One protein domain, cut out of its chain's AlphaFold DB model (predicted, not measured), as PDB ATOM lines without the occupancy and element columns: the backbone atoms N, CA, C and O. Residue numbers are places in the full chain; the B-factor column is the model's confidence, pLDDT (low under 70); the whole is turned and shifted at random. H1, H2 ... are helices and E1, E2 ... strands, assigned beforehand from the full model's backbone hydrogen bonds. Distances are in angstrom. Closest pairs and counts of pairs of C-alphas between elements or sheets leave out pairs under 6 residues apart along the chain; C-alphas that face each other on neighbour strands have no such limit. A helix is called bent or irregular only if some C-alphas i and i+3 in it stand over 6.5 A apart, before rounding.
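Overview. This is residues 12 to 183 of the 456 residues of the protein "MFS transporter" of Candidatus Hydrogenedentes bacterium (UniProt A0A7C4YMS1). Two lobes, each built on a small three-stranded antiparallel sheet, are joined through H2 and H4, which touch in the middle. In one lobe H1 packs on the sheet E1 E2 E6 and H5 crosses H1; in the other, H3 grazes the sheet E3 E5 E4 near E4. The 172 printed residues hold five named helices and six named strands, in the order H1 E1 E2 H2 E3 H3 E4 E5 H4 E6 H5, a mixed class. The whole is compact, with a radius of gyration of the C-alphas of 17.0 A and spans of 49 by 42 by 26 A.

Arrangement. H1, residues 12 to 31, is on the sheet of E1, residues 36 to 39, E2, residues 46 to 51, and E6, residues 159 to 162, at a height over the sheet of 8.8 A. E1 and E2 form a hairpin, with N 38 and O 49 2.9 A apart; between E2 and E6, N 48 and O 160 are 2.8 A apart. H2, residues 55 to 77, is irregular, with C-alphas 72 and 75 8.0 A apart and a kink of 79 degrees near residue 71. H1 and H2 are on one face of this sheet, two layers, helices over one face. Residues 28 to 29 of H1 alone touch H2, with the C-alphas of Leu 28 and Ile 62 closest at 6.1 A. E3, residues 88 to 92, H3, residues 101 to 110, and E4, residues 115 to 119, make a split strand-helix-strand unit, two strands running the same way with E5, residues 122 to 126, between them; its crossover is right-handed. H3 is irregular, with C-alphas 107 and 110 7.0 A apart. N 91 and O 123 are 2.9 A apart across E3 and E5, and N 117 and O 124 2.9 A across the hairpin of E4 and E5. H4, residues 134 to 149, touches H2 at a steep tilt of 44 degrees, opposite ways; the C-alphas of Thr 67 and Lys 143 are closest, 6.1 A apart. H5, residues 164 to 182, touches H1 about perpendicular at 86 degrees, closest at the C-alphas of Leu 21 and Gly 171, 4.9 A. Every O i to N i+4 pair is within hydrogen-bond range in H1, H4 and H5, against 15 of 19 in H2 and 5 of 6 in H3.

Along the chain. H1 begins at C-alpha 12 (138.003, 178.398, 171.857) and is 28.6 A long. H2 is 25.5 A long, H4 22.3 A and H5 27.2 A, ending at C-alpha 182 (137.917, 184.419, 154.267).

Size, cuts and confidence. The C-alphas of Thr 35 and Lys 86, the two farthest apart, are 50.0 A apart. The printed part has no cut and no long link. Low confidence includes residues 82 to 90 and 96 to 124.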
ATOM      1  N   THR A  12     138.015 178.707 173.299       75.88
ATOM      2  CA  THR A  12     138.003 178.398 171.857       75.88
ATOM      3  C   THR A  12     138.788 179.427 171.044       75.88
ATOM      4  O   THR A  12     139.544 179.049 170.152       75.88
ATOM      5  N   LEU A  13     138.658 180.722 171.358       78.81
ATOM      6  CA  LEU A  13     139.446 181.766 170.693       78.81
ATOM      7  C   LEU A  13     140.929 181.622 171.033       78.81
ATOM      8  O   LEU A  13     141.784 181.788 170.166       78.81
ATOM      9  N   GLU A  14     141.215 181.281 172.289       78.31
ATOM     10  CA  GLU A  14     142.570 181.013 172.738       78.31
ATOM     11  C   GLU A  14     143.179 179.834 171.978       78.31
ATOM     12  O   GLU A  14     144.230 180.014 171.377       78.31
ATOM     13  N   GLN A  15     142.489 178.694 171.878       81.44
ATOM     14  CA  GLN A  15     142.946 177.520 171.119       81.44
ATOM     15  C   GLN A  15     143.214 177.829 169.640       81.44
ATOM     16  O   GLN A  15     144.246 177.422 169.108       81.44
ATOM     17  N   ILE A  16     142.315 178.568 168.978       83.06
ATOM     18  CA  ILE A  16     142.500 178.975 167.575       83.06
ATOM     19  C   ILE A  16     143.750 179.846 167.446       83.06
ATOM     20  O   ILE A  16     144.604 179.593 166.595       83.06
ATOM     21  N   ARG A  17     143.884 180.847 168.323       85.88
ATOM     22  CA  ARG A  17     145.052 181.726 168.361       85.88
ATOM     23  C   ARG A  17     146.335 180.935 168.601       85.88
ATOM     24  O   ARG A  17     147.341 181.192 167.945       85.88
ATOM     25  N   GLU A  18     146.308 179.991 169.539       82.75
ATOM     26  CA  GLU A  18     147.460 179.162 169.866       82.75
ATOM     27  C   GLU A  18     147.901 178.325 168.669       82.75
ATOM     28  O   GLU A  18     149.093 178.299 168.374       82.75
ATOM     29  N   SER A  19     146.947 177.696 167.979       85.06
ATOM     30  CA  SER A  19     147.208 176.850 166.815       85.06
ATOM     31  C   SER A  19     147.773 177.647 165.640       85.06
ATOM     32  O   SER A  19     148.752 177.221 165.032       85.06
ATOM     33  N   LEU A  20     147.207 178.820 165.340       85.88
ATOM     34  CA  LEU A  20     147.703 179.676 164.259       85.88
ATOM     35  C   LEU A  20     149.119 180.191 164.538       85.88
ATOM     36  O   LEU A  20     149.964 180.178 163.643       85.88
ATOM     37  N   LEU A  21     149.393 180.586 165.784       85.75
ATOM     38  CA  LEU A  21     150.736 180.972 166.200       85.75
ATOM     39  C   LEU A  21     151.722 179.806 166.052       85.75
ATOM     40  O   LEU A  21     152.783 179.989 165.459       85.75
ATOM     41  N   ASP A  22     151.379 178.620 166.561       85.06
ATOM     42  CA  ASP A  22     152.259 177.447 166.503       85.06
ATOM     43  C   ASP A  22     152.566 177.069 165.038       85.06
ATOM     44  O   ASP A  22     153.726 176.838 164.694       85.06
ATOM     45  N   ASN A  23     151.569 177.136 164.146       86.19
ATOM     46  CA  ASN A  23     151.750 176.918 162.705       86.19
ATOM     47  C   ASN A  23     152.684 177.956 162.060       86.19
ATOM     48  O   ASN A  23     153.541 177.595 161.250       86.19
ATOM     49  N   ARG A  24     152.545 179.246 162.406       88.56
ATOM     50  CA  ARG A  24     153.428 180.307 161.889       88.56
ATOM     51  C   ARG A  24     154.868 180.084 162.345       88.56
ATOM     52  O   ARG A  24     155.779 180.193 161.529       88.56
ATOM     53  N   ILE A  25     155.075 179.783 163.626       85.50
ATOM     54  CA  ILE A  25     156.416 179.568 164.180       85.50
ATOM     55  C   ILE A  25     157.069 178.323 163.570       85.50
ATOM     56  O   ILE A  25     158.223 178.404 163.156       85.50
ATOM     57  N   ASP A  26     156.336 177.215 163.432       84.75
ATOM     58  CA  ASP A  26     156.839 176.000 162.775       84.75
ATOM     59  C   ASP A  26     157.218 176.259 161.307       84.75
ATOM     60  O   ASP A  26     158.298 175.865 160.861       84.75
ATOM     61  N   TYR A  27     156.392 177.006 160.565       86.06
ATOM     62  CA  TYR A  27     156.708 177.410 159.192       86.06
ATOM     63  C   TYR A  27     157.993 178.247 159.111       86.06
ATOM     64  O   TYR A  27     158.851 177.989 158.260       86.06
ATOM     65  N   LEU A  28     158.149 179.237 159.995       86.31
ATOM     66  CA  LEU A  28     159.339 180.089 160.027       86.31
ATOM     67  C   LEU A  28     160.597 179.301 160.406       86.31
ATOM     68  O   LEU A  28     161.636 179.504 159.784       86.31
ATOM     69  N   LEU A  29     160.496 178.381 161.369       83.00
ATOM     70  CA  LEU A  29     161.604 177.522 161.789       83.00
ATOM     71  C   LEU A  29     162.055 176.591 160.660       83.00
ATOM     72  O   LEU A  29     163.244 176.542 160.350       83.00
ATOM     73  N   LYS A  30     161.116 175.923 159.984       84.44
ATOM     74  CA  LYS A  30     161.418 175.079 158.813       84.44
ATOM     75  C   LYS A  30     162.046 175.879 157.677       84.44
ATOM     76  O   LYS A  30     163.012 175.433 157.068       84.44
ATOM     77  N   SER A  31     161.532 177.083 157.426       85.12
ATOM     78  CA  SER A  31     162.079 177.990 156.407       85.12
ATOM     79  C   SER A  31     163.502 178.453 156.730       85.12
ATOM     80  O   SER A  31     164.266 178.748 155.817       85.12
ATOM     81  N   ALA A  32     163.865 178.496 158.012       81.56
ATOM     82  CA  ALA A  32     165.201 178.857 158.469       81.56
ATOM     83  C   ALA A  32     166.196 177.679 158.480       81.56
ATOM     84  O   ALA A  32     167.339 177.853 158.892       81.56
ATOM     85  N   GLY A  33     165.778 176.486 158.040       75.81
ATOM     86  CA  GLY A  33     166.625 175.293 157.987       75.81
ATOM     87  C   GLY A  33     166.525 174.372 159.206       75.81
ATOM     88  O   GLY A  33     167.288 173.407 159.290       75.81
ATOM     89  N   ALA A  34     165.588 174.610 160.132       80.12
ATOM     90  CA  ALA A  34     165.320 173.660 161.206       80.12
ATOM     91  C   ALA A  34     164.630 172.400 160.657       80.12
ATOM     92  O   ALA A  34     163.653 172.472 159.911       80.12
ATOM     93  N   THR A  35     165.109 171.226 161.069       70.94
ATOM     94  CA  THR A  35     164.505 169.929 160.712       70.94
ATOM     95  C   THR A  35     163.212 169.642 161.478       70.94
ATOM     96  O   THR A  35     162.375 168.872 161.008       70.94
ATOM     97  N   GLY A  36     163.006 170.297 162.624       67.94
ATOM     98  CA  GLY A  36     161.770 170.219 163.394       67.94
ATOM     99  C   GLY A  36     161.769 171.158 164.598       67.94
ATOM    100  O   GLY A  36     162.825 171.581 165.072       67.94
ATOM    101  N   ALA A  37     160.577 171.467 165.103       73.31
ATOM    102  CA  ALA A  37     160.378 172.275 166.298       73.31
ATOM    103  C   ALA A  37     159.385 171.585 167.235       73.31
ATOM    104  O   ALA A  37     158.258 171.286 166.845       73.31
ATOM    105  N   GLN A  38     159.789 171.345 168.481       76.00
ATOM    106  CA  GLN A  38     158.909 170.805 169.511       76.00
ATOM    107  C   GLN A  38     158.582 171.894 170.529       76.00
ATOM    108  O   GLN A  38     159.464 172.410 171.215       76.00
ATOM    109  N   LYS A  39     157.298 172.232 170.659       75.69
ATOM    110  CA  LYS A  39     156.820 173.101 171.739       75.69
ATOM    111  C   LYS A  39     157.037 172.388 173.075       75.69
ATOM    112  O   LYS A  39     156.519 171.292 173.289       75.69
ATOM    113  N   LEU A  40     157.815 172.999 173.960       67.50
ATOM    114  CA  LEU A  40     158.011 172.498 175.315       67.50
ATOM    115  C   LEU A  40     156.740 172.768 176.138       67.50
ATOM    116  O   LEU A  40     156.106 173.810 175.941       67.50
ATOM    117  N   PRO A  41     156.357 171.871 177.066       58.41
ATOM    118  CA  PRO A  41     155.144 171.995 177.875       58.41
ATOM    119  C   PRO A  41     155.335 173.021 179.003       58.41
ATOM    120  O   PRO A  41     155.228 172.693 180.182       58.41
ATOM    121  N   ARG A  42     155.667 174.260 178.630       62.19
ATOM    122  CA  ARG A  42     155.919 175.367 179.549       62.19
ATOM    123  C   ARG A  42     154.718 176.298 179.594       62.19
ATOM    124  O   ARG A  42     154.211 176.711 178.550       62.19
ATOM    125  N   LYS A  43     154.236 176.603 180.801       61.94
ATOM    126  CA  LYS A  43     153.060 177.468 181.011       61.94
ATOM    127  C   LYS A  43     153.449 178.926 181.215       61.94
ATOM    128  O   LYS A  43     152.643 179.817 180.949       61.94
ATOM    129  N   ALA A  44     154.674 179.181 181.659       54.94
ATOM    130  CA  ALA A  44     155.174 180.522 181.945       54.94
ATOM    131  C   ALA A  44     155.523 181.319 180.682       54.94
ATOM    132  O   ALA A  44     155.307 182.525 180.593       54.94
ATOM    133  N   PHE A  45     156.027 180.640 179.662       67.06
ATOM    134  CA  PHE A  45     156.463 181.239 178.408       67.06
ATOM    135  C   PHE A  45     156.427 180.184 177.309       67.06
ATOM    136  O   PHE A  45     156.486 178.985 177.582       67.06
ATOM    137  N   ARG A  46     156.340 180.618 176.049       72.56
ATOM    138  CA  ARG A  46     156.339 179.678 174.928       72.56
ATOM    139  C   ARG A  46     157.767 179.334 174.564       72.56
ATOM    140  O   ARG A  46     158.474 180.174 174.021       72.56
ATOM    141  N   ALA A  47     158.180 178.111 174.861       77.38
ATOM    142  CA  ALA A  47     159.494 177.613 174.496       77.38
ATOM    143  C   ALA A  47     159.380 176.568 173.382       77.38
ATOM    144  O   ALA A  47     158.521 175.688 173.434       77.38
ATOM    145  N   TYR A  48     160.258 176.659 172.390       80.06
ATOM    146  CA  TYR A  48     160.362 175.730 171.273       80.06
ATOM    147  C   TYR A  48     161.766 175.147 171.265       80.06
ATOM    148  O   TYR A  48     162.744 175.884 171.142       80.06
ATOM    149  N   GLN A  49     161.862 173.832 171.402       80.62
ATOM    150  CA  GLN A  49     163.097 173.104 171.178       80.62
ATOM    151  C   GLN A  49     163.273 172.905 169.674       80.62
ATOM    152  O   GLN A  49     162.420 172.317 169.009       80.62
ATOM    153  N   ILE A  50     164.366 173.433 169.141       82.12
ATOM    154  CA  ILE A  50     164.688 173.411 167.719       82.12
ATOM    155  C   ILE A  50     165.610 172.217 167.467       82.12
ATOM    156  O   ILE A  50     166.599 172.013 168.168       82.12
ATOM    157  N   THR A  51     165.275 171.413 166.463       78.56
ATOM    158  CA  THR A  51     166.092 170.280 166.015       78.56
ATOM    159  C   THR A  51     166.666 170.582 164.640       78.56
ATOM    160  O   THR A  51     165.915 170.861 163.705       78.56
ATOM    161  N   GLY A  52     167.993 170.497 164.511       68.06
ATOM    162  CA  GLY A  52     168.728 170.799 163.276       68.06
ATOM    163  C   GLY A  52     168.852 172.302 162.977       68.06
ATOM    164  O   GLY A  52     168.025 173.096 163.418       68.06
ATOM    165  N   GLY A  53     169.888 172.670 162.216       70.38
ATOM    166  CA  GLY A  53     170.227 174.063 161.891       70.38
ATOM    167  C   GLY A  53     170.998 174.797 163.001       70.38
ATOM    168  O   GLY A  53     171.056 174.337 164.141       70.38
ATOM    169  N   ASP A  54     171.610 175.938 162.665       79.56
ATOM    170  CA  ASP A  54     172.179 176.858 163.662       79.56
ATOM    171  C   ASP A  54     171.036 177.673 164.290       79.56
ATOM    172  O   ASP A  54     170.278 178.364 163.598       79.56
ATOM    173  N   ILE A  55     170.898 177.589 165.617       80.50
ATOM    174  CA  ILE A  55     169.882 178.334 166.366       80.50
ATOM    175  C   ILE A  55     170.027 179.850 166.187       80.50
ATOM    176  O   ILE A  55     169.019 180.555 166.110       80.50
ATOM    177  N   ASN A  56     171.253 180.363 166.079       82.94
ATOM    178  CA  ASN A  56     171.490 181.795 165.929       82.94
ATOM    179  C   ASN A  56     171.021 182.288 164.559       82.94
ATOM    180  O   ASN A  56     170.378 183.339 164.475       82.94
ATOM    181  N   GLU A  57     171.286 181.522 163.500       83.81
ATOM    182  CA  GLU A  57     170.782 181.824 162.156       83.81
ATOM    183  C   GLU A  57     169.261 181.698 162.094       83.81
ATOM    184  O   GLU A  57     168.591 182.604 161.591       83.81
ATOM    185  N   SER A  58     168.709 180.643 162.698       82.88
ATOM    186  CA  SER A  58     167.262 180.423 162.760       82.88
ATOM    187  C   SER A  58     166.546 181.588 163.437       82.88
ATOM    188  O   SER A  58     165.575 182.133 162.916       82.88
ATOM    189  N   ILE A  59     167.062 182.041 164.578       84.06
ATOM    190  CA  ILE A  59     166.477 183.150 165.332       84.06
ATOM    191  C   ILE A  59     166.669 184.482 164.615       84.06
ATOM    192  O   ILE A  59     165.757 185.310 164.633       84.06
ATOM    193  N   LYS A  60     167.813 184.702 163.956       86.62
ATOM    194  CA  LYS A  60     168.025 185.895 163.125       86.62
ATOM    195  C   LYS A  60     166.985 185.963 162.003       86.62
ATOM    196  O   LYS A  60     166.349 187.004 161.847       86.62
ATOM    197  N   TYR A  61     166.762 184.851 161.305       87.25
ATOM    198  CA  TYR A  61     165.755 184.742 160.249       87.25
ATOM    199  C   TYR A  61     164.334 184.983 160.778       87.25
ATOM    200  O   TYR A  61     163.577 185.768 160.207       87.25
ATOM    201  N   ILE A  62     163.976 184.367 161.911       86.62
ATOM    202  CA  ILE A  62     162.660 184.540 162.545       86.62
ATOM    203  C   ILE A  62     162.434 185.993 162.959       86.62
ATOM    204  O   ILE A  62     161.371 186.542 162.683       86.62
ATOM    205  N   ARG A  63     163.423 186.635 163.595       88.88
ATOM    206  CA  ARG A  63     163.337 188.047 164.001       88.88
ATOM    207  C   ARG A  63     163.105 188.952 162.796       88.88
ATOM    208  O   ARG A  63     162.244 189.826 162.858       88.88
ATOM    209  N   GLU A  64     163.820 188.725 161.700       89.75
ATOM    210  CA  GLU A  64     163.661 189.488 160.461       89.75
ATOM    211  C   GLU A  64     162.265 189.298 159.851       89.75
ATOM    212  O   GLU A  64     161.542 190.275 159.655       89.75
ATOM    213  N   LYS A  65     161.828 188.048 159.661       90.00
ATOM    214  CA  LYS A  65     160.520 187.740 159.063       90.00
ATOM    215  C   LYS A  65     159.340 188.170 159.930       90.00
ATOM    216  O   LYS A  65     158.343 188.653 159.399       90.00
ATOM    217  N   LEU A  66     159.443 188.049 161.254       87.62
ATOM    218  CA  LEU A  66     158.423 188.572 162.165       87.62
ATOM    219  C   LEU A  66     158.398 190.099 162.165       87.62
ATOM    220  O   LEU A  66     157.318 190.673 162.249       87.62
ATOM    221  N   THR A  67     159.550 190.762 162.027       87.94
ATOM    222  CA  THR A  67     159.585 192.226 161.897       87.94
ATOM    223  C   THR A  67     158.872 192.662 160.620       87.94
ATOM    224  O   THR A  67     158.048 193.568 160.680       87.94
ATOM    225  N   GLU A  68     159.115 191.994 159.489       88.94
ATOM    226  CA  GLU A  68     158.404 192.254 158.228       88.94
ATOM    227  C   GLU A  68     156.892 192.021 158.359       88.94
ATOM    228  O   GLU A  68     156.101 192.867 157.943       88.94
ATOM    229  N   PHE A  69     156.493 190.906 158.977       87.31
ATOM    230  CA  PHE A  69     155.090 190.539 159.166       87.31
ATOM    231  C   PHE A  69     154.335 191.503 160.090       87.31
ATOM    232  O   PHE A  69     153.199 191.873 159.803       87.31
ATOM    233  N   LEU A  70     154.958 191.926 161.193       87.81
ATOM    234  CA  LEU A  70     154.336 192.803 162.187       87.81
ATOM    235  C   LEU A  70     154.410 194.287 161.807       87.81
ATOM    236  O   LEU A  70     153.686 195.090 162.392       87.81
ATOM    237  N   LYS A  71     155.233 194.665 160.820       87.56
ATOM    238  CA  LYS A  71     155.420 196.058 160.382       87.56
ATOM    239  C   LYS A  71     154.107 196.800 160.070       87.56
ATOM    240  O   LYS A  71     153.953 197.917 160.562       87.56
ATOM    241  N   PRO A  72     153.127 196.224 159.342       86.81
ATOM    242  CA  PRO A  72     151.847 196.891 159.074       86.81
ATOM    243  C   PRO A  72     150.997 197.121 160.333       86.81
ATOM    244  O   PRO A  72     150.140 197.998 160.347       86.81
ATOM    245  N   TYR A  73     151.253 196.346 161.391       85.75
ATOM    246  CA  TYR A  73     150.520 196.344 162.659       85.75
ATOM    247  C   TYR A  73     151.333 196.956 163.808       85.75
ATOM    248  O   TYR A  73     150.943 196.862 164.970       85.75
ATOM    249  N   ALA A  74     152.467 197.599 163.511       82.94
ATOM    250  CA  ALA A  74     153.429 198.045 164.514       82.94
ATOM    251  C   ALA A  74     152.817 198.998 165.556       82.94
ATOM    252  O   ALA A  74     153.134 198.904 166.740       82.94
ATOM    253  N   LYS A  75     151.899 199.878 165.130       81.69
ATOM    254  CA  LYS A  75     151.174 200.795 166.025       81.69
ATOM    255  C   LYS A  75     150.301 200.054 167.038       81.69
ATOM    256  O   LYS A  75     150.281 200.440 168.205       81.69
ATOM    257  N   ASP A  76     149.634 198.989 166.598       80.44
ATOM    258  CA  ASP A  76     148.756 198.176 167.438       80.44
ATOM    259  C   ASP A  76     149.574 197.322 168.417       80.44
ATOM    260  O   ASP A  76     149.270 197.294 169.606       80.44
ATOM    261  N   VAL A  77     150.659 196.694 167.943       81.19
ATOM    262  CA  VAL A  77     151.557 195.855 168.767       81.19
ATOM    263  C   VAL A  77     152.249 196.671 169.862       81.19
ATOM    264  O   VAL A  77     152.399 196.213 170.998       81.19
ATOM    265  N   LEU A  78     152.685 197.887 169.529       79.62
ATOM    266  CA  LEU A  78     153.357 198.793 170.464       79.62
ATOM    267  C   LEU A  78     152.371 199.662 171.268       79.62
ATOM    268  O   LEU A  78     152.798 200.367 172.181       79.62
ATOM    269  N   GLY A  79     151.071 199.605 170.964       74.25
ATOM    270  CA  GLY A  79     150.019 200.322 171.686       74.25
ATOM    271  C   GLY A  79     150.182 201.843 171.671       74.25
ATOM    272  O   GLY A  79     150.157 202.486 172.720       74.25
ATOM    273  N   VAL A  80     150.387 202.430 170.493       77.06
ATOM    274  CA  VAL A  80     150.544 203.886 170.327       77.06
ATOM    275  C   VAL A  80     149.239 204.610 170.694       77.06
ATOM    276  O   VAL A  80     148.212 204.381 170.060       77.06
ATOM    277  N   GLN A  81     149.266 205.504 171.692       70.69
ATOM    278  CA  GLN A  81     148.072 206.235 172.157       70.69
ATOM    279  C   GLN A  81     147.945 207.667 171.626       70.69
ATOM    280  O   GLN A  81     146.831 208.123 171.372       70.69
ATOM    281  N   ASN A  82     149.049 208.403 171.485       65.25
ATOM    282  CA  ASN A  82     149.024 209.783 171.001       65.25
ATOM    283  C   ASN A  82     149.909 209.893 169.767       65.25
ATOM    284  O   ASN A  82     151.130 209.928 169.886       65.25
ATOM    285  N   ASP A  83     149.283 209.898 168.594       59.03
ATOM    286  CA  ASP A  83     150.016 209.891 167.332       59.03
ATOM    287  C   ASP A  83     150.595 211.294 167.025       59.03
ATOM    288  O   ASP A  83     151.616 211.376 166.356       59.03
ATOM    289  N   GLN A  84     150.000 212.418 167.489       55.56
ATOM    290  CA  GLN A  84     150.301 213.721 166.844       55.56
ATOM    291  C   GLN A  84     150.143 215.041 167.636       55.56
ATOM    292  O   GLN A  84     150.229 216.095 167.012       55.56
ATOM    293  N   THR A  85     149.905 215.089 168.957       52.47
ATOM    294  CA  THR A  85     149.479 216.387 169.564       52.47
ATOM    295  C   THR A  85     150.464 217.148 170.446       52.47
ATOM    296  O   THR A  85     150.196 218.309 170.749       52.47
ATOM    297  N   LYS A  86     151.609 216.584 170.826       55.00
ATOM    298  CA  LYS A  86     152.726 217.268 171.515       55.00
ATOM    299  C   LYS A  86     153.999 216.517 171.123       55.00
ATOM    300  O   LYS A  86     153.857 215.374 170.715       55.00
ATOM    301  N   ASP A  87     155.186 217.106 171.240       63.31
ATOM    302  CA  ASP A  87     156.520 216.501 171.000       63.31
ATOM    303  C   ASP A  87     156.823 215.283 171.913       63.31
ATOM    304  O   ASP A  87     157.837 215.213 172.604       63.31
ATOM    305  N   MET A  88     155.876 214.355 172.003       62.88
ATOM    306  CA  MET A  88     155.701 213.320 173.001       62.88
ATOM    307  C   MET A  88     154.911 212.165 172.377       62.88
ATOM    308  O   MET A  88     153.716 212.290 172.104       62.88
ATOM    309  N   LEU A  89     155.566 211.020 172.219       69.56
ATOM    310  CA  LEU A  89     154.919 209.761 171.863       69.56
ATOM    311  C   LEU A  89     154.707 208.921 173.101       69.56
ATOM    312  O   LEU A  89     155.585 208.818 173.957       69.56
ATOM    313  N   VAL A  90     153.540 208.297 173.158       68.56
ATOM    314  CA  VAL A  90     153.111 207.494 174.293       68.56
ATOM    315  C   VAL A  90     152.754 206.107 173.787       68.56
ATOM    316  O   VAL A  90     151.811 205.951 173.008       68.56
ATOM    317  N   PHE A  91     153.519 205.118 174.231       72.62
ATOM    318  CA  PHE A  91     153.315 203.711 173.914       72.62
ATOM    319  C   PHE A  91     152.830 202.979 175.157       72.62
ATOM    320  O   PHE A  91     153.397 203.152 176.239       72.62
ATOM    321  N   HIS A  92     151.801 202.157 174.992       71.88
ATOM    322  CA  HIS A  92     151.206 201.364 176.053       71.88
ATOM    323  C   HIS A  92     151.078 199.907 175.610       71.88
ATOM    324  O   HIS A  92     150.077 199.504 175.019       71.88
ATOM    325  N   SER A  93     152.116 199.112 175.874       71.62
ATOM    326  CA  SER A  93     152.136 197.693 175.521       71.62
ATOM    327  C   SER A  93     153.042 196.900 176.454       71.62
ATOM    328  O   SER A  93     154.193 197.273 176.690       71.62
ATOM    329  N   LYS A  94     152.556 195.738 176.908       71.06
ATOM    330  CA  LYS A  94     153.346 194.765 177.686       71.06
ATOM    331  C   LYS A  94     154.541 194.203 176.907       71.06
ATOM    332  O   LYS A  94     155.468 193.662 177.499       71.06
ATOM    333  N   VAL A  95     154.555 194.345 175.579       73.00
ATOM    334  CA  VAL A  95     155.698 193.957 174.733       73.00
ATOM    335  C   VAL A  95     156.909 194.874 174.992       73.00
ATOM    336  O   VAL A  95     158.054 194.455 174.816       73.00
ATOM    337  N   ILE A  96     156.680 196.107 175.456       69.50
ATOM    338  CA  ILE A  96     157.720 197.122 175.694       69.50
ATOM    339  C   ILE A  96     158.303 197.026 177.113       69.50
ATOM    340  O   ILE A  96     159.427 197.471 177.335       69.50
ATOM    341  N   GLU A  97     157.604 196.388 178.056       66.50
ATOM    342  CA  GLU A  97     158.013 196.272 179.468       66.50
ATOM    343  C   GLU A  97     159.417 195.659 179.636       66.50
ATOM    344  O   GLU A  97     160.184 196.044 180.517       66.50
ATOM    345  N   GLN A  98     159.802 194.748 178.736       61.19
ATOM    346  CA  GLN A  98     161.109 194.084 178.773       61.19
ATOM    347  C   GLN A  98     162.263 194.924 178.199       61.19
ATOM    348  O   GLN A  98     163.427 194.512 178.251       61.19
ATOM    349  N   ILE A  99     161.979 196.100 177.634       67.00
ATOM    350  CA  ILE A  99     162.988 196.965 177.022       67.00
ATOM    351  C   ILE A  99     163.603 197.876 178.094       67.00
ATOM    352  O   ILE A  99     162.966 198.792 178.605       67.00
ATOM    353  N   ARG A 100     164.890 197.673 178.408       61.47
ATOM    354  CA  ARG A 100     165.633 198.593 179.291       61.47
ATOM    355  C   ARG A 100     165.911 199.931 178.602       61.47
ATOM    356  O   ARG A 100     166.397 199.948 177.470       61.47
ATOM    357  N   ILE A 101     165.722 201.030 179.339       60.03
ATOM    358  CA  ILE A 101     165.961 202.407 178.868       60.03
ATOM    359  C   ILE A 101     167.393 202.595 178.350       60.03
ATOM    360  O   ILE A 101     167.589 203.242 177.333       60.03
ATOM    361  N   GLU A 102     168.397 201.994 178.990       58.22
ATOM    362  CA  GLU A 102     169.808 202.103 178.574       58.22
ATOM    363  C   GLU A 102     170.038 201.667 177.118       58.22
ATOM    364  O   GLU A 102     170.792 202.311 176.388       58.22
ATOM    365  N   ASN A 103     169.332 200.621 176.674       58.50
ATOM    366  CA  ASN A 103     169.421 200.124 175.302       58.50
ATOM    367  C   ASN A 103     168.730 201.071 174.317       58.50
ATOM    368  O   ASN A 103     169.274 201.337 173.247       58.50
ATOM    369  N   LEU A 104     167.577 201.628 174.706       62.06
ATOM    370  CA  LEU A 104     166.883 202.650 173.919       62.06
ATOM    371  C   LEU A 104     167.784 203.869 173.730       62.06
ATOM    372  O   LEU A 104     168.016 204.295 172.606       62.06
ATOM    373  N   THR A 105     168.400 204.361 174.802       58.75
ATOM    374  CA  THR A 105     169.330 205.493 174.731       58.75
ATOM    375  C   THR A 105     170.545 205.193 173.849       58.75
ATOM    376  O   THR A 105     171.080 206.109 173.237       58.75
ATOM    377  N   SER A 106     171.002 203.938 173.764       60.69
ATOM    378  CA  SER A 106     172.127 203.553 172.899       60.69
ATOM    379  C   SER A 106     171.762 203.477 171.412       60.69
ATOM    380  O   SER A 106     172.520 203.985 170.590       60.69
ATOM    381  N   GLU A 107     170.601 202.913 171.063       61.12
ATOM    382  CA  GLU A 107     170.161 202.785 169.665       61.12
ATOM    383  C   GLU A 107     169.609 204.107 169.115       61.12
ATOM    384  O   GLU A 107     169.881 204.468 167.974       61.12
ATOM    385  N   PHE A 108     168.905 204.880 169.947       61.28
ATOM    386  CA  PHE A 108     168.326 206.172 169.573       61.28
ATOM    387  C   PHE A 108     169.260 207.362 169.819       61.28
ATOM    388  O   PHE A 108     168.894 208.490 169.505       61.28
ATOM    389  N   LYS A 109     170.488 207.146 170.312       54.62
ATOM    390  CA  LYS A 109     171.498 208.210 170.473       54.62
ATOM    391  C   LYS A 109     171.846 208.923 169.160       54.62
ATOM    392  O   LYS A 109     172.398 210.017 169.209       54.62
ATOM    393  N   MET A 110     171.541 208.311 168.011       48.41
ATOM    394  CA  MET A 110     171.682 208.938 166.690       48.41
ATOM    395  C   MET A 110     170.603 209.995 166.385       48.41
ATOM    396  O   MET A 110     170.796 210.784 165.469       48.41
ATOM    397  N   ILE A 111     169.502 210.034 167.144       53.28
ATOM    398  CA  ILE A 111     168.413 211.012 167.008       53.28
ATOM    399  C   ILE A 111     168.554 212.002 168.173       53.28
ATOM    400  O   ILE A 111     168.211 211.699 169.322       53.28
ATOM    401  N   SER A 112     169.155 213.160 167.896       49.19
ATOM    402  CA  SER A 112     169.482 214.200 168.879       49.19
ATOM    403  C   SER A 112     168.288 214.600 169.760       49.19
ATOM    404  O   SER A 112     167.153 214.673 169.304       49.19
ATOM    405  N   GLU A 113     168.564 214.853 171.045       55.84
ATOM    406  CA  GLU A 113     167.628 215.379 172.062       55.84
ATOM    407  C   GLU A 113     166.401 214.517 172.432       55.84
ATOM    408  O   GLU A 113     165.428 215.024 172.986       55.84
ATOM    409  N   THR A 114     166.454 213.197 172.228       59.28
ATOM    410  CA  THR A 114     165.363 212.299 172.651       59.28
ATOM    411  C   THR A 114     165.466 211.893 174.126       59.28
ATOM    412  O   THR A 114     166.444 211.272 174.548       59.28
ATOM    413  N   LYS A 115     164.443 212.214 174.931       61.84
ATOM    414  CA  LYS A 115     164.299 211.760 176.325       61.84
ATOM    415  C   LYS A 115     163.329 210.586 176.407       61.84
ATOM    416  O   LYS A 115     162.205 210.665 175.921       61.84
ATOM    417  N   PHE A 116     163.750 209.529 177.096       66.00
ATOM    418  CA  PHE A 116     162.947 208.333 177.346       66.00
ATOM    419  C   PHE A 116     162.518 208.281 178.811       66.00
ATOM    420  O   PHE A 116     163.352 208.419 179.710       66.00
ATOM    421  N   LYS A 117     161.231 208.044 179.065       64.50
ATOM    422  CA  LYS A 117     160.704 207.726 180.399       64.50
ATOM    423  C   LYS A 117     159.910 206.427 180.317       64.50
ATOM    424  O   LYS A 117     159.030 206.313 179.472       64.50
ATOM    425  N   LEU A 118     160.214 205.472 181.196       59.19
ATOM    426  CA  LEU A 118     159.448 204.234 181.356       59.19
ATOM    427  C   LEU A 118     158.724 204.273 182.706       59.19
ATOM    428  O   LEU A 118     159.367 204.496 183.732       59.19
ATOM    429  N   ASN A 119     157.408 204.075 182.713       57.69
ATOM    430  CA  ASN A 119     156.605 204.056 183.934       57.69
ATOM    431  C   ASN A 119     155.510 202.986 183.830       57.69
ATOM    432  O   ASN A 119     154.525 203.228 183.145       57.69
ATOM    433  N   ASN A 120     155.690 201.827 184.479       50.88
ATOM    434  CA  ASN A 120     154.696 200.743 184.599       50.88
ATOM    435  C   ASN A 120     153.803 200.577 183.347       50.88
ATOM    436  O   ASN A 120     152.609 200.862 183.403       50.88
ATOM    437  N   ASP A 121     154.414 200.169 182.227       54.81
ATOM    438  CA  ASP A 121     153.808 199.919 180.898       54.81
ATOM    439  C   ASP A 121     153.713 201.118 179.948       54.81
ATOM    440  O   ASP A 121     153.297 200.964 178.798       54.81
ATOM    441  N   LEU A 122     154.110 202.311 180.394       58.78
ATOM    442  CA  LEU A 122     154.166 203.512 179.565       58.78
ATOM    443  C   LEU A 122     155.599 203.835 179.165       58.78
ATOM    444  O   LEU A 122     156.410 204.216 180.012       58.78
ATOM    445  N   LEU A 123     155.889 203.739 177.868       65.06
ATOM    446  CA  LEU A 123     157.086 204.337 177.286       65.06
ATOM    447  C   LEU A 123     156.710 205.696 176.701       65.06
ATOM    448  O   LEU A 123     155.891 205.792 175.788       65.06
ATOM    449  N   ILE A 124     157.326 206.740 177.247       69.25
ATOM    450  CA  ILE A 124     157.173 208.114 176.790       69.25
ATOM    451  C   ILE A 124     158.473 208.531 176.111       69.25
ATOM    452  O   ILE A 124     159.547 208.456 176.716       69.25
ATOM    453  N   ILE A 125     158.357 208.967 174.861       71.00
ATOM    454  CA  ILE A 125     159.463 209.487 174.058       71.00
ATOM    455  C   ILE A 125     159.199 210.970 173.823       71.00
ATOM    456  O   ILE A 125     158.211 211.306 173.182       71.00
ATOM    457  N   GLU A 126     160.057 211.842 174.349       69.62
ATOM    458  CA  GLU A 126     159.980 213.300 174.183       69.62
ATOM    459  C   GLU A 126     161.139 213.778 173.287       69.62
ATOM    460  O   GLU A 126     162.295 213.492 173.602       69.62
ATOM    461  N   SER A 127     160.862 214.482 172.183       65.25
ATOM    462  CA  SER A 127     161.877 215.099 171.306       65.25
ATOM    463  C   SER A 127     161.259 216.119 170.344       65.25
ATOM    464  O   SER A 127     160.153 215.935 169.841       65.25
ATOM    465  N   THR A 128     162.023 217.176 170.075       57.53
ATOM    466  CA  THR A 128     161.707 218.321 169.208       57.53
ATOM    467  C   THR A 128     161.582 217.969 167.718       57.53
ATOM    468  O   THR A 128     161.000 218.744 166.961       57.53
ATOM    469  N   GLU A 129     162.077 216.803 167.282       61.44
ATOM    470  CA  GLU A 129     162.059 216.353 165.876       61.44
ATOM    471  C   GLU A 129     161.202 215.095 165.628       61.44
ATOM    472  O   GLU A 129     161.129 214.608 164.497       61.44
ATOM    473  N   ILE A 130     160.495 214.591 166.650       61.44
ATOM    474  CA  ILE A 130     159.678 213.356 166.598       61.44
ATOM    475  C   ILE A 130     158.713 213.313 165.406       61.44
ATOM    476  O   ILE A 130     158.435 212.244 164.860       61.44
ATOM    477  N   THR A 131     158.203 214.470 164.989       57.62
ATOM    478  CA  THR A 131     157.200 214.589 163.926       57.62
ATOM    479  C   THR A 131     157.723 214.236 162.532       57.62
ATOM    480  O   THR A 131     156.906 213.916 161.670       57.62
ATOM    481  N   LYS A 132     159.044 214.256 162.286       57.88
ATOM    482  CA  LYS A 132     159.607 214.015 160.943       57.88
ATOM    483  C   LYS A 132     159.933 212.548 160.641       57.88
ATOM    484  O   LYS A 132     159.859 212.174 159.478       57.88
ATOM    485  N   ASP A 133     160.196 211.719 161.655       67.81
ATOM    486  CA  ASP A 133     160.644 210.319 161.491       67.81
ATOM    487  C   ASP A 133     159.837 209.311 162.335       67.81
ATOM    488  O   ASP A 133     160.327 208.262 162.764       67.81
ATOM    489  N   PHE A 134     158.558 209.607 162.561       70.75
ATOM    490  CA  PHE A 134     157.671 208.803 163.401       70.75
ATOM    491  C   PHE A 134     157.601 207.315 163.004       70.75
ATOM    492  O   PHE A 134     157.717 206.426 163.853       70.75
ATOM    493  N   GLU A 135     157.472 207.016 161.707       74.69
ATOM    494  CA  GLU A 135     157.452 205.631 161.218       74.69
ATOM    495  C   GLU A 135     158.789 204.915 161.438       74.69
ATOM    496  O   GLU A 135     158.814 203.720 161.736       74.69
ATOM    497  N   ASN A 136     159.909 205.631 161.327       77.06
ATOM    498  CA  ASN A 136     161.233 205.066 161.561       77.06
ATOM    499  C   ASN A 136     161.424 204.701 163.043       77.06
ATOM    500  O   ASN A 136     161.928 203.620 163.359       77.06
ATOM    501  N   ILE A 137     160.935 205.553 163.953       76.12
ATOM    502  CA  ILE A 137     160.934 205.290 165.398       76.12
ATOM    503  C   ILE A 137     160.095 204.047 165.712       76.12
ATOM    504  O   ILE A 137     160.587 203.140 166.382       76.12
ATOM    505  N   ILE A 138     158.871 203.956 165.182       78.81
ATOM    506  CA  ILE A 138     158.000 202.784 165.369       78.81
ATOM    507  C   ILE A 138     158.668 201.506 164.861       78.81
ATOM    508  O   ILE A 138     158.685 200.499 165.567       78.81
ATOM    509  N   ASN A 139     159.236 201.535 163.655       81.94
ATOM    510  CA  ASN A 139     159.870 200.362 163.056       81.94
ATOM    511  C   ASN A 139     161.103 199.914 163.853       81.94
ATOM    512  O   ASN A 139     161.316 198.718 164.058       81.94
ATOM    513  N   THR A 140     161.894 200.871 164.340       80.88
ATOM    514  CA  THR A 140     163.065 200.599 165.181       80.88
ATOM    515  C   THR A 140     162.642 200.015 166.528       80.88
ATOM    516  O   THR A 140     163.148 198.969 166.929       80.88
ATOM    517  N   LEU A 141     161.642 200.610 167.187       79.69
ATOM    518  CA  LEU A 141     161.083 200.090 168.438       79.69
ATOM    519  C   LEU A 141     160.502 198.688 168.271       79.69
ATOM    520  O   LEU A 141     160.745 197.837 169.123       79.69
ATOM    521  N   LEU A 142     159.789 198.422 167.174       83.88
ATOM    522  CA  LEU A 142     159.258 197.093 166.871       83.88
ATOM    523  C   LEU A 142     160.390 196.065 166.768       83.88
ATOM    524  O   LEU A 142     160.301 194.989 167.359       83.88
ATOM    525  N   LYS A 143     161.483 196.404 166.077       85.12
ATOM    526  CA  LYS A 143     162.654 195.529 165.957       85.12
ATOM    527  C   LYS A 143     163.304 195.250 167.317       85.12
ATOM    528  O   LYS A 143     163.598 194.095 167.624       85.12
ATOM    529  N   ILE A 144     163.491 196.276 168.152       82.19
ATOM    530  CA  ILE A 144     164.023 196.119 169.519       82.19
ATOM    531  C   ILE A 144     163.095 195.237 170.355       82.19
ATOM    532  O   ILE A 144     163.557 194.319 171.036       82.19
ATOM    533  N   ALA A 145     161.790 195.495 170.282       82.38
ATOM    534  CA  ALA A 145     160.767 194.755 171.000       82.38
ATOM    535  C   ALA A 145     160.798 193.268 170.625       82.38
ATOM    536  O   ALA A 145     160.878 192.417 171.511       82.38
ATOM    537  N   ILE A 146     160.828 192.937 169.332       85.19
ATOM    538  CA  ILE A 146     160.930 191.551 168.853       85.19
ATOM    539  C   ILE A 146     162.239 190.908 169.326       85.19
ATOM    540  O   ILE A 146     162.224 189.795 169.851       85.19
ATOM    541  N   ASN A 147     163.366 191.613 169.213       85.31
ATOM    542  CA  ASN A 147     164.666 191.094 169.640       85.31
ATOM    543  C   ASN A 147     164.714 190.763 171.136       85.31
ATOM    544  O   ASN A 147     165.370 189.796 171.515       85.31
ATOM    545  N   ARG A 148     164.036 191.554 171.975       81.81
ATOM    546  CA  ARG A 148     163.991 191.357 173.432       81.81
ATOM    547  C   ARG A 148     162.990 190.298 173.867       81.81
ATOM    548  O   ARG A 148     163.241 189.606 174.843       81.81
ATOM    549  N   ASN A 149     161.890 190.154 173.138       83.06
ATOM    550  CA  ASN A 149     160.846 189.187 173.461       83.06
ATOM    551  C   ASN A 149     161.079 187.799 172.831       83.06
ATOM    552  O   ASN A 149     160.360 186.858 173.167       83.06
ATOM    553  N   ILE A 150     162.068 187.661 171.936       85.00
ATOM    554  CA  ILE A 150     162.572 186.375 171.434       85.00
ATOM    555  C   ILE A 150     163.933 186.108 172.070       85.00
ATOM    556  O   ILE A 150     164.930 186.748 171.730       85.00
ATOM    557  N   ILE A 151     163.964 185.143 172.977       83.12
ATOM    558  CA  ILE A 151     165.064 184.879 173.901       83.12
ATOM    559  C   ILE A 151     165.709 183.531 173.573       83.12
ATOM    560  O   ILE A 151     165.016 182.554 173.280       83.12
ATOM    561  N   ILE A 152     167.038 183.472 173.681       82.12
ATOM    562  CA  ILE A 152     167.794 182.216 173.758       82.12
ATOM    563  C   ILE A 152     168.121 182.004 175.236       82.12
ATOM    564  O   ILE A 152     168.981 182.710 175.769       82.12
ATOM    565  N   PRO A 153     167.416 181.108 175.942       75.88
ATOM    566  CA  PRO A 153     167.686 180.875 177.344       75.88
ATOM    567  C   PRO A 153     169.076 180.257 177.515       75.88
ATOM    568  O   PRO A 153     169.412 179.263 176.882       75.88
ATOM    569  N   SER A 154     169.862 180.789 178.450       69.19
ATOM    570  CA  SER A 154     171.179 180.236 178.804       69.19
ATOM    571  C   SER A 154     171.109 178.841 179.440       69.19
ATOM    572  O   SER A 154     172.114 178.146 179.525       69.19
ATOM    573  N   TRP A 155     169.927 178.439 179.911       63.78
ATOM    574  CA  TRP A 155     169.689 177.186 180.626       63.78
ATOM    575  C   TRP A 155     169.224 176.027 179.732       63.78
ATOM    576  O   TRP A 155     169.117 174.908 180.231       63.78
ATOM    577  N   ALA A 156     168.934 176.262 178.448       69.25
ATOM    578  CA  ALA A 156     168.562 175.204 177.514       69.25
ATOM    579  C   ALA A 156     169.160 175.444 176.128       69.25
ATOM    580  O   ALA A 156     168.829 176.413 175.445       69.25
ATOM    581  N   GLU A 157     170.010 174.512 175.706       75.50
ATOM    582  CA  GLU A 157     170.573 174.507 174.360       75.50
ATOM    583  C   GLU A 157     169.473 174.333 173.311       75.50
ATOM    584  O   GLU A 157     168.450 173.679 173.544       75.50
ATOM    585  N   ASN A 158     169.682 174.949 172.147       80.19
ATOM    586  CA  ASN A 158     168.786 174.865 170.994       80.19
ATOM    587  C   ASN A 158     167.311 175.166 171.313       80.19
ATOM    588  O   ASN A 158     166.404 174.636 170.675       80.19
ATOM    589  N   THR A 159     167.055 176.028 172.299       82.06
ATOM    590  CA  THR A 159     165.703 176.430 172.686       82.06
ATOM    591  C   THR A 159     165.468 177.892 172.333       82.06
ATOM    592  O   THR A 159     166.292 178.751 172.622       82.06
ATOM    593  N   MET A 160     164.326 178.191 171.724       85.69
ATOM    594  CA  MET A 160     163.853 179.554 171.498       85.69
ATOM    595  C   MET A 160     162.663 179.822 172.408       85.69
ATOM    596  O   MET A 160     161.707 179.048 172.428       85.69
ATOM    597  N   VAL A 161     162.692 180.935 173.132       83.81
ATOM    598  CA  VAL A 161     161.587 181.379 173.980       83.81
ATOM    599  C   VAL A 161     160.947 182.624 173.387       83.81
ATOM    600  O   VAL A 161     161.632 183.594 173.085       83.81
ATOM    601  N   ILE A 162     159.624 182.608 173.263       85.06
ATOM    602  CA  ILE A 162     158.805 183.774 172.941       85.06
ATOM    603  C   ILE A 162     158.000 184.131 174.190       85.06
ATOM    604  O   ILE A 162     157.315 183.286 174.780       85.06
ATOM    605  N   THR A 163     158.089 185.388 174.609       80.94
ATOM    606  CA  THR A 163     157.344 185.885 175.770       80.94
ATOM    607  C   THR A 163     155.839 185.863 175.504       80.94
ATOM    608  O   THR A 163     155.381 185.999 174.364       80.94
ATOM    609  N   LYS A 164     155.036 185.706 176.563       79.44
ATOM    610  CA  LYS A 164     153.568 185.713 176.456       79.44
ATOM    611  C   LYS A 164     153.010 186.965 175.758       79.44
ATOM    612  O   LYS A 164     152.160 186.778 174.889       79.44
ATOM    613  N   PRO A 165     153.468 188.202 176.057       80.81
ATOM    614  CA  PRO A 165     152.951 189.400 175.396       80.81
ATOM    615  C   PRO A 165     153.163 189.395 173.879       80.81
ATOM    616  O   PRO A 165     152.223 189.643 173.129       80.81
ATOM    617  N   LEU A 166     154.369 189.050 173.410       84.06
ATOM    618  CA  LEU A 166     154.647 189.011 171.973       84.06
ATOM    619  C   LEU A 166     153.882 187.871 171.286       84.06
ATOM    620  O   LEU A 166     153.296 188.073 170.226       84.06
ATOM    621  N   ALA A 167     153.846 186.685 171.901       83.94
ATOM    622  CA  ALA A 167     153.073 185.555 171.391       83.94
ATOM    623  C   ALA A 167     151.578 185.899 171.253       83.94
ATOM    624  O   ALA A 167     150.943 185.553 170.256       83.94
ATOM    625  N   PHE A 168     151.022 186.609 172.237       83.44
ATOM    626  CA  PHE A 168     149.635 187.060 172.217       83.44
ATOM    627  C   PHE A 168     149.358 187.960 171.008       83.44
ATOM    628  O   PHE A 168     148.415 187.685 170.264       83.44
ATOM    629  N   GLU A 169     150.188 188.983 170.779       85.06
ATOM    630  CA  GLU A 169     150.002 189.919 169.662       85.06
ATOM    631  C   GLU A 169     150.205 189.250 168.295       85.06
ATOM    632  O   GLU A 169     149.392 189.464 167.396       85.06
ATOM    633  N   ILE A 170     151.199 188.365 168.139       86.31
ATOM    634  CA  ILE A 170     151.376 187.607 166.886       86.31
ATOM    635  C   ILE A 170     150.119 186.783 166.596       86.31
ATOM    636  O   ILE A 170     149.541 186.900 165.519       86.31
ATOM    637  N   GLY A 171     149.649 185.989 167.564       85.00
ATOM    638  CA  GLY A 171     148.469 185.151 167.363       85.00
ATOM    639  C   GLY A 171     147.199 185.967 167.088       85.00
ATOM    640  O   GLY A 171     146.359 185.564 166.287       85.00
ATOM    641  N   LYS A 172     147.048 187.126 167.732       85.88
ATOM    642  CA  LYS A 172     145.941 188.060 167.489       85.88
ATOM    643  C   LYS A 172     145.935 188.554 166.037       85.88
ATOM    644  O   LYS A 172     144.881 188.558 165.402       85.88
ATOM    645  N   ILE A 173     147.103 188.909 165.503       87.50
ATOM    646  CA  ILE A 173     147.262 189.346 164.109       87.50
ATOM    647  C   ILE A 173     147.031 188.180 163.138       87.50
ATOM    648  O   ILE A 173     146.350 188.365 162.133       87.50
ATOM    649  N   GLU A 174     147.483 186.960 163.454       88.06
ATOM    650  CA  GLU A 174     147.181 185.769 162.635       88.06
ATOM    651  C   GLU A 174     145.679 185.528 162.479       88.06
ATOM    652  O   GLU A 174     145.192 185.238 161.384       88.06
ATOM    653  N   VAL A 175     144.929 185.657 163.578       86.38
ATOM    654  CA  VAL A 175     143.467 185.536 163.549       86.38
ATOM    655  C   VAL A 175     142.870 186.627 162.659       86.38
ATOM    656  O   VAL A 175     141.985 186.340 161.853       86.38
ATOM    657  N   GLN A 176     143.364 187.866 162.756       85.88
ATOM    658  CA  GLN A 176     142.899 188.966 161.907       85.88
ATOM    659  C   GLN A 176     143.174 188.717 160.418       85.88
ATOM    660  O   GLN A 176     142.270 188.905 159.607       85.88
ATOM    661  N   GLU A 177     144.377 188.276 160.057       85.88
ATOM    662  CA  GLU A 177     144.752 187.944 158.676       85.88
ATOM    663  C   GLU A 177     143.918 186.784 158.122       85.88
ATOM    664  O   GLU A 177     143.347 186.884 157.036       85.88
ATOM    665  N   SER A 178     143.749 185.716 158.905       85.06
ATOM    666  CA  SER A 178     142.945 184.549 158.512       85.06
ATOM    667  C   SER A 178     141.477 184.922 158.254       85.06
ATOM    668  O   SER A 178     140.852 184.458 157.297       85.06
ATOM    669  N   LEU A 179     140.921 185.816 159.079       83.00
ATOM    670  CA  LEU A 179     139.555 186.317 158.911       83.00
ATOM    671  C   LEU A 179     139.420 187.264 157.712       83.00
ATOM    672  O   LEU A 179     138.417 187.194 157.001       83.00
ATOM    673  N   LYS A 180     140.422 188.113 157.445       82.19
ATOM    674  CA  LYS A 180     140.448 188.973 156.248       82.19
ATOM    675  C   LYS A 180     140.460 188.147 154.959       82.19
ATOM    676  O   LYS A 180     139.731 188.481 154.028       82.19
ATOM    677  N   GLN A 181     141.223 187.053 154.924       82.00
ATOM    678  CA  GLN A 181     141.324 186.164 153.755       82.00
ATOM    679  C   GLN A 181     140.019 185.422 153.435       82.00
ATOM    680  O   GLN A 181     139.753 185.127 152.274       82.00
ATOM    681  N   THR A 182     139.186 185.150 154.444       77.81
ATOM    682  CA  THR A 182     137.917 184.419 154.267       77.81
ATOM    683  C   THR A 182     136.853 185.251 153.526       77.81
ATOM    684  O   THR A 182     135.930 184.692 152.938       77.81
ATOM    685  N   GLY A 183     136.999 186.582 153.492       66.56
ATOM    686  CA  GLY A 183     136.028 187.497 152.889       66.56
ATOM    687  C   GLY A 183     134.745 187.644 153.725       66.56
ATOM    688  O   GLY A 183     134.314 186.732 154.423       66.56
TER     689      GLY A 183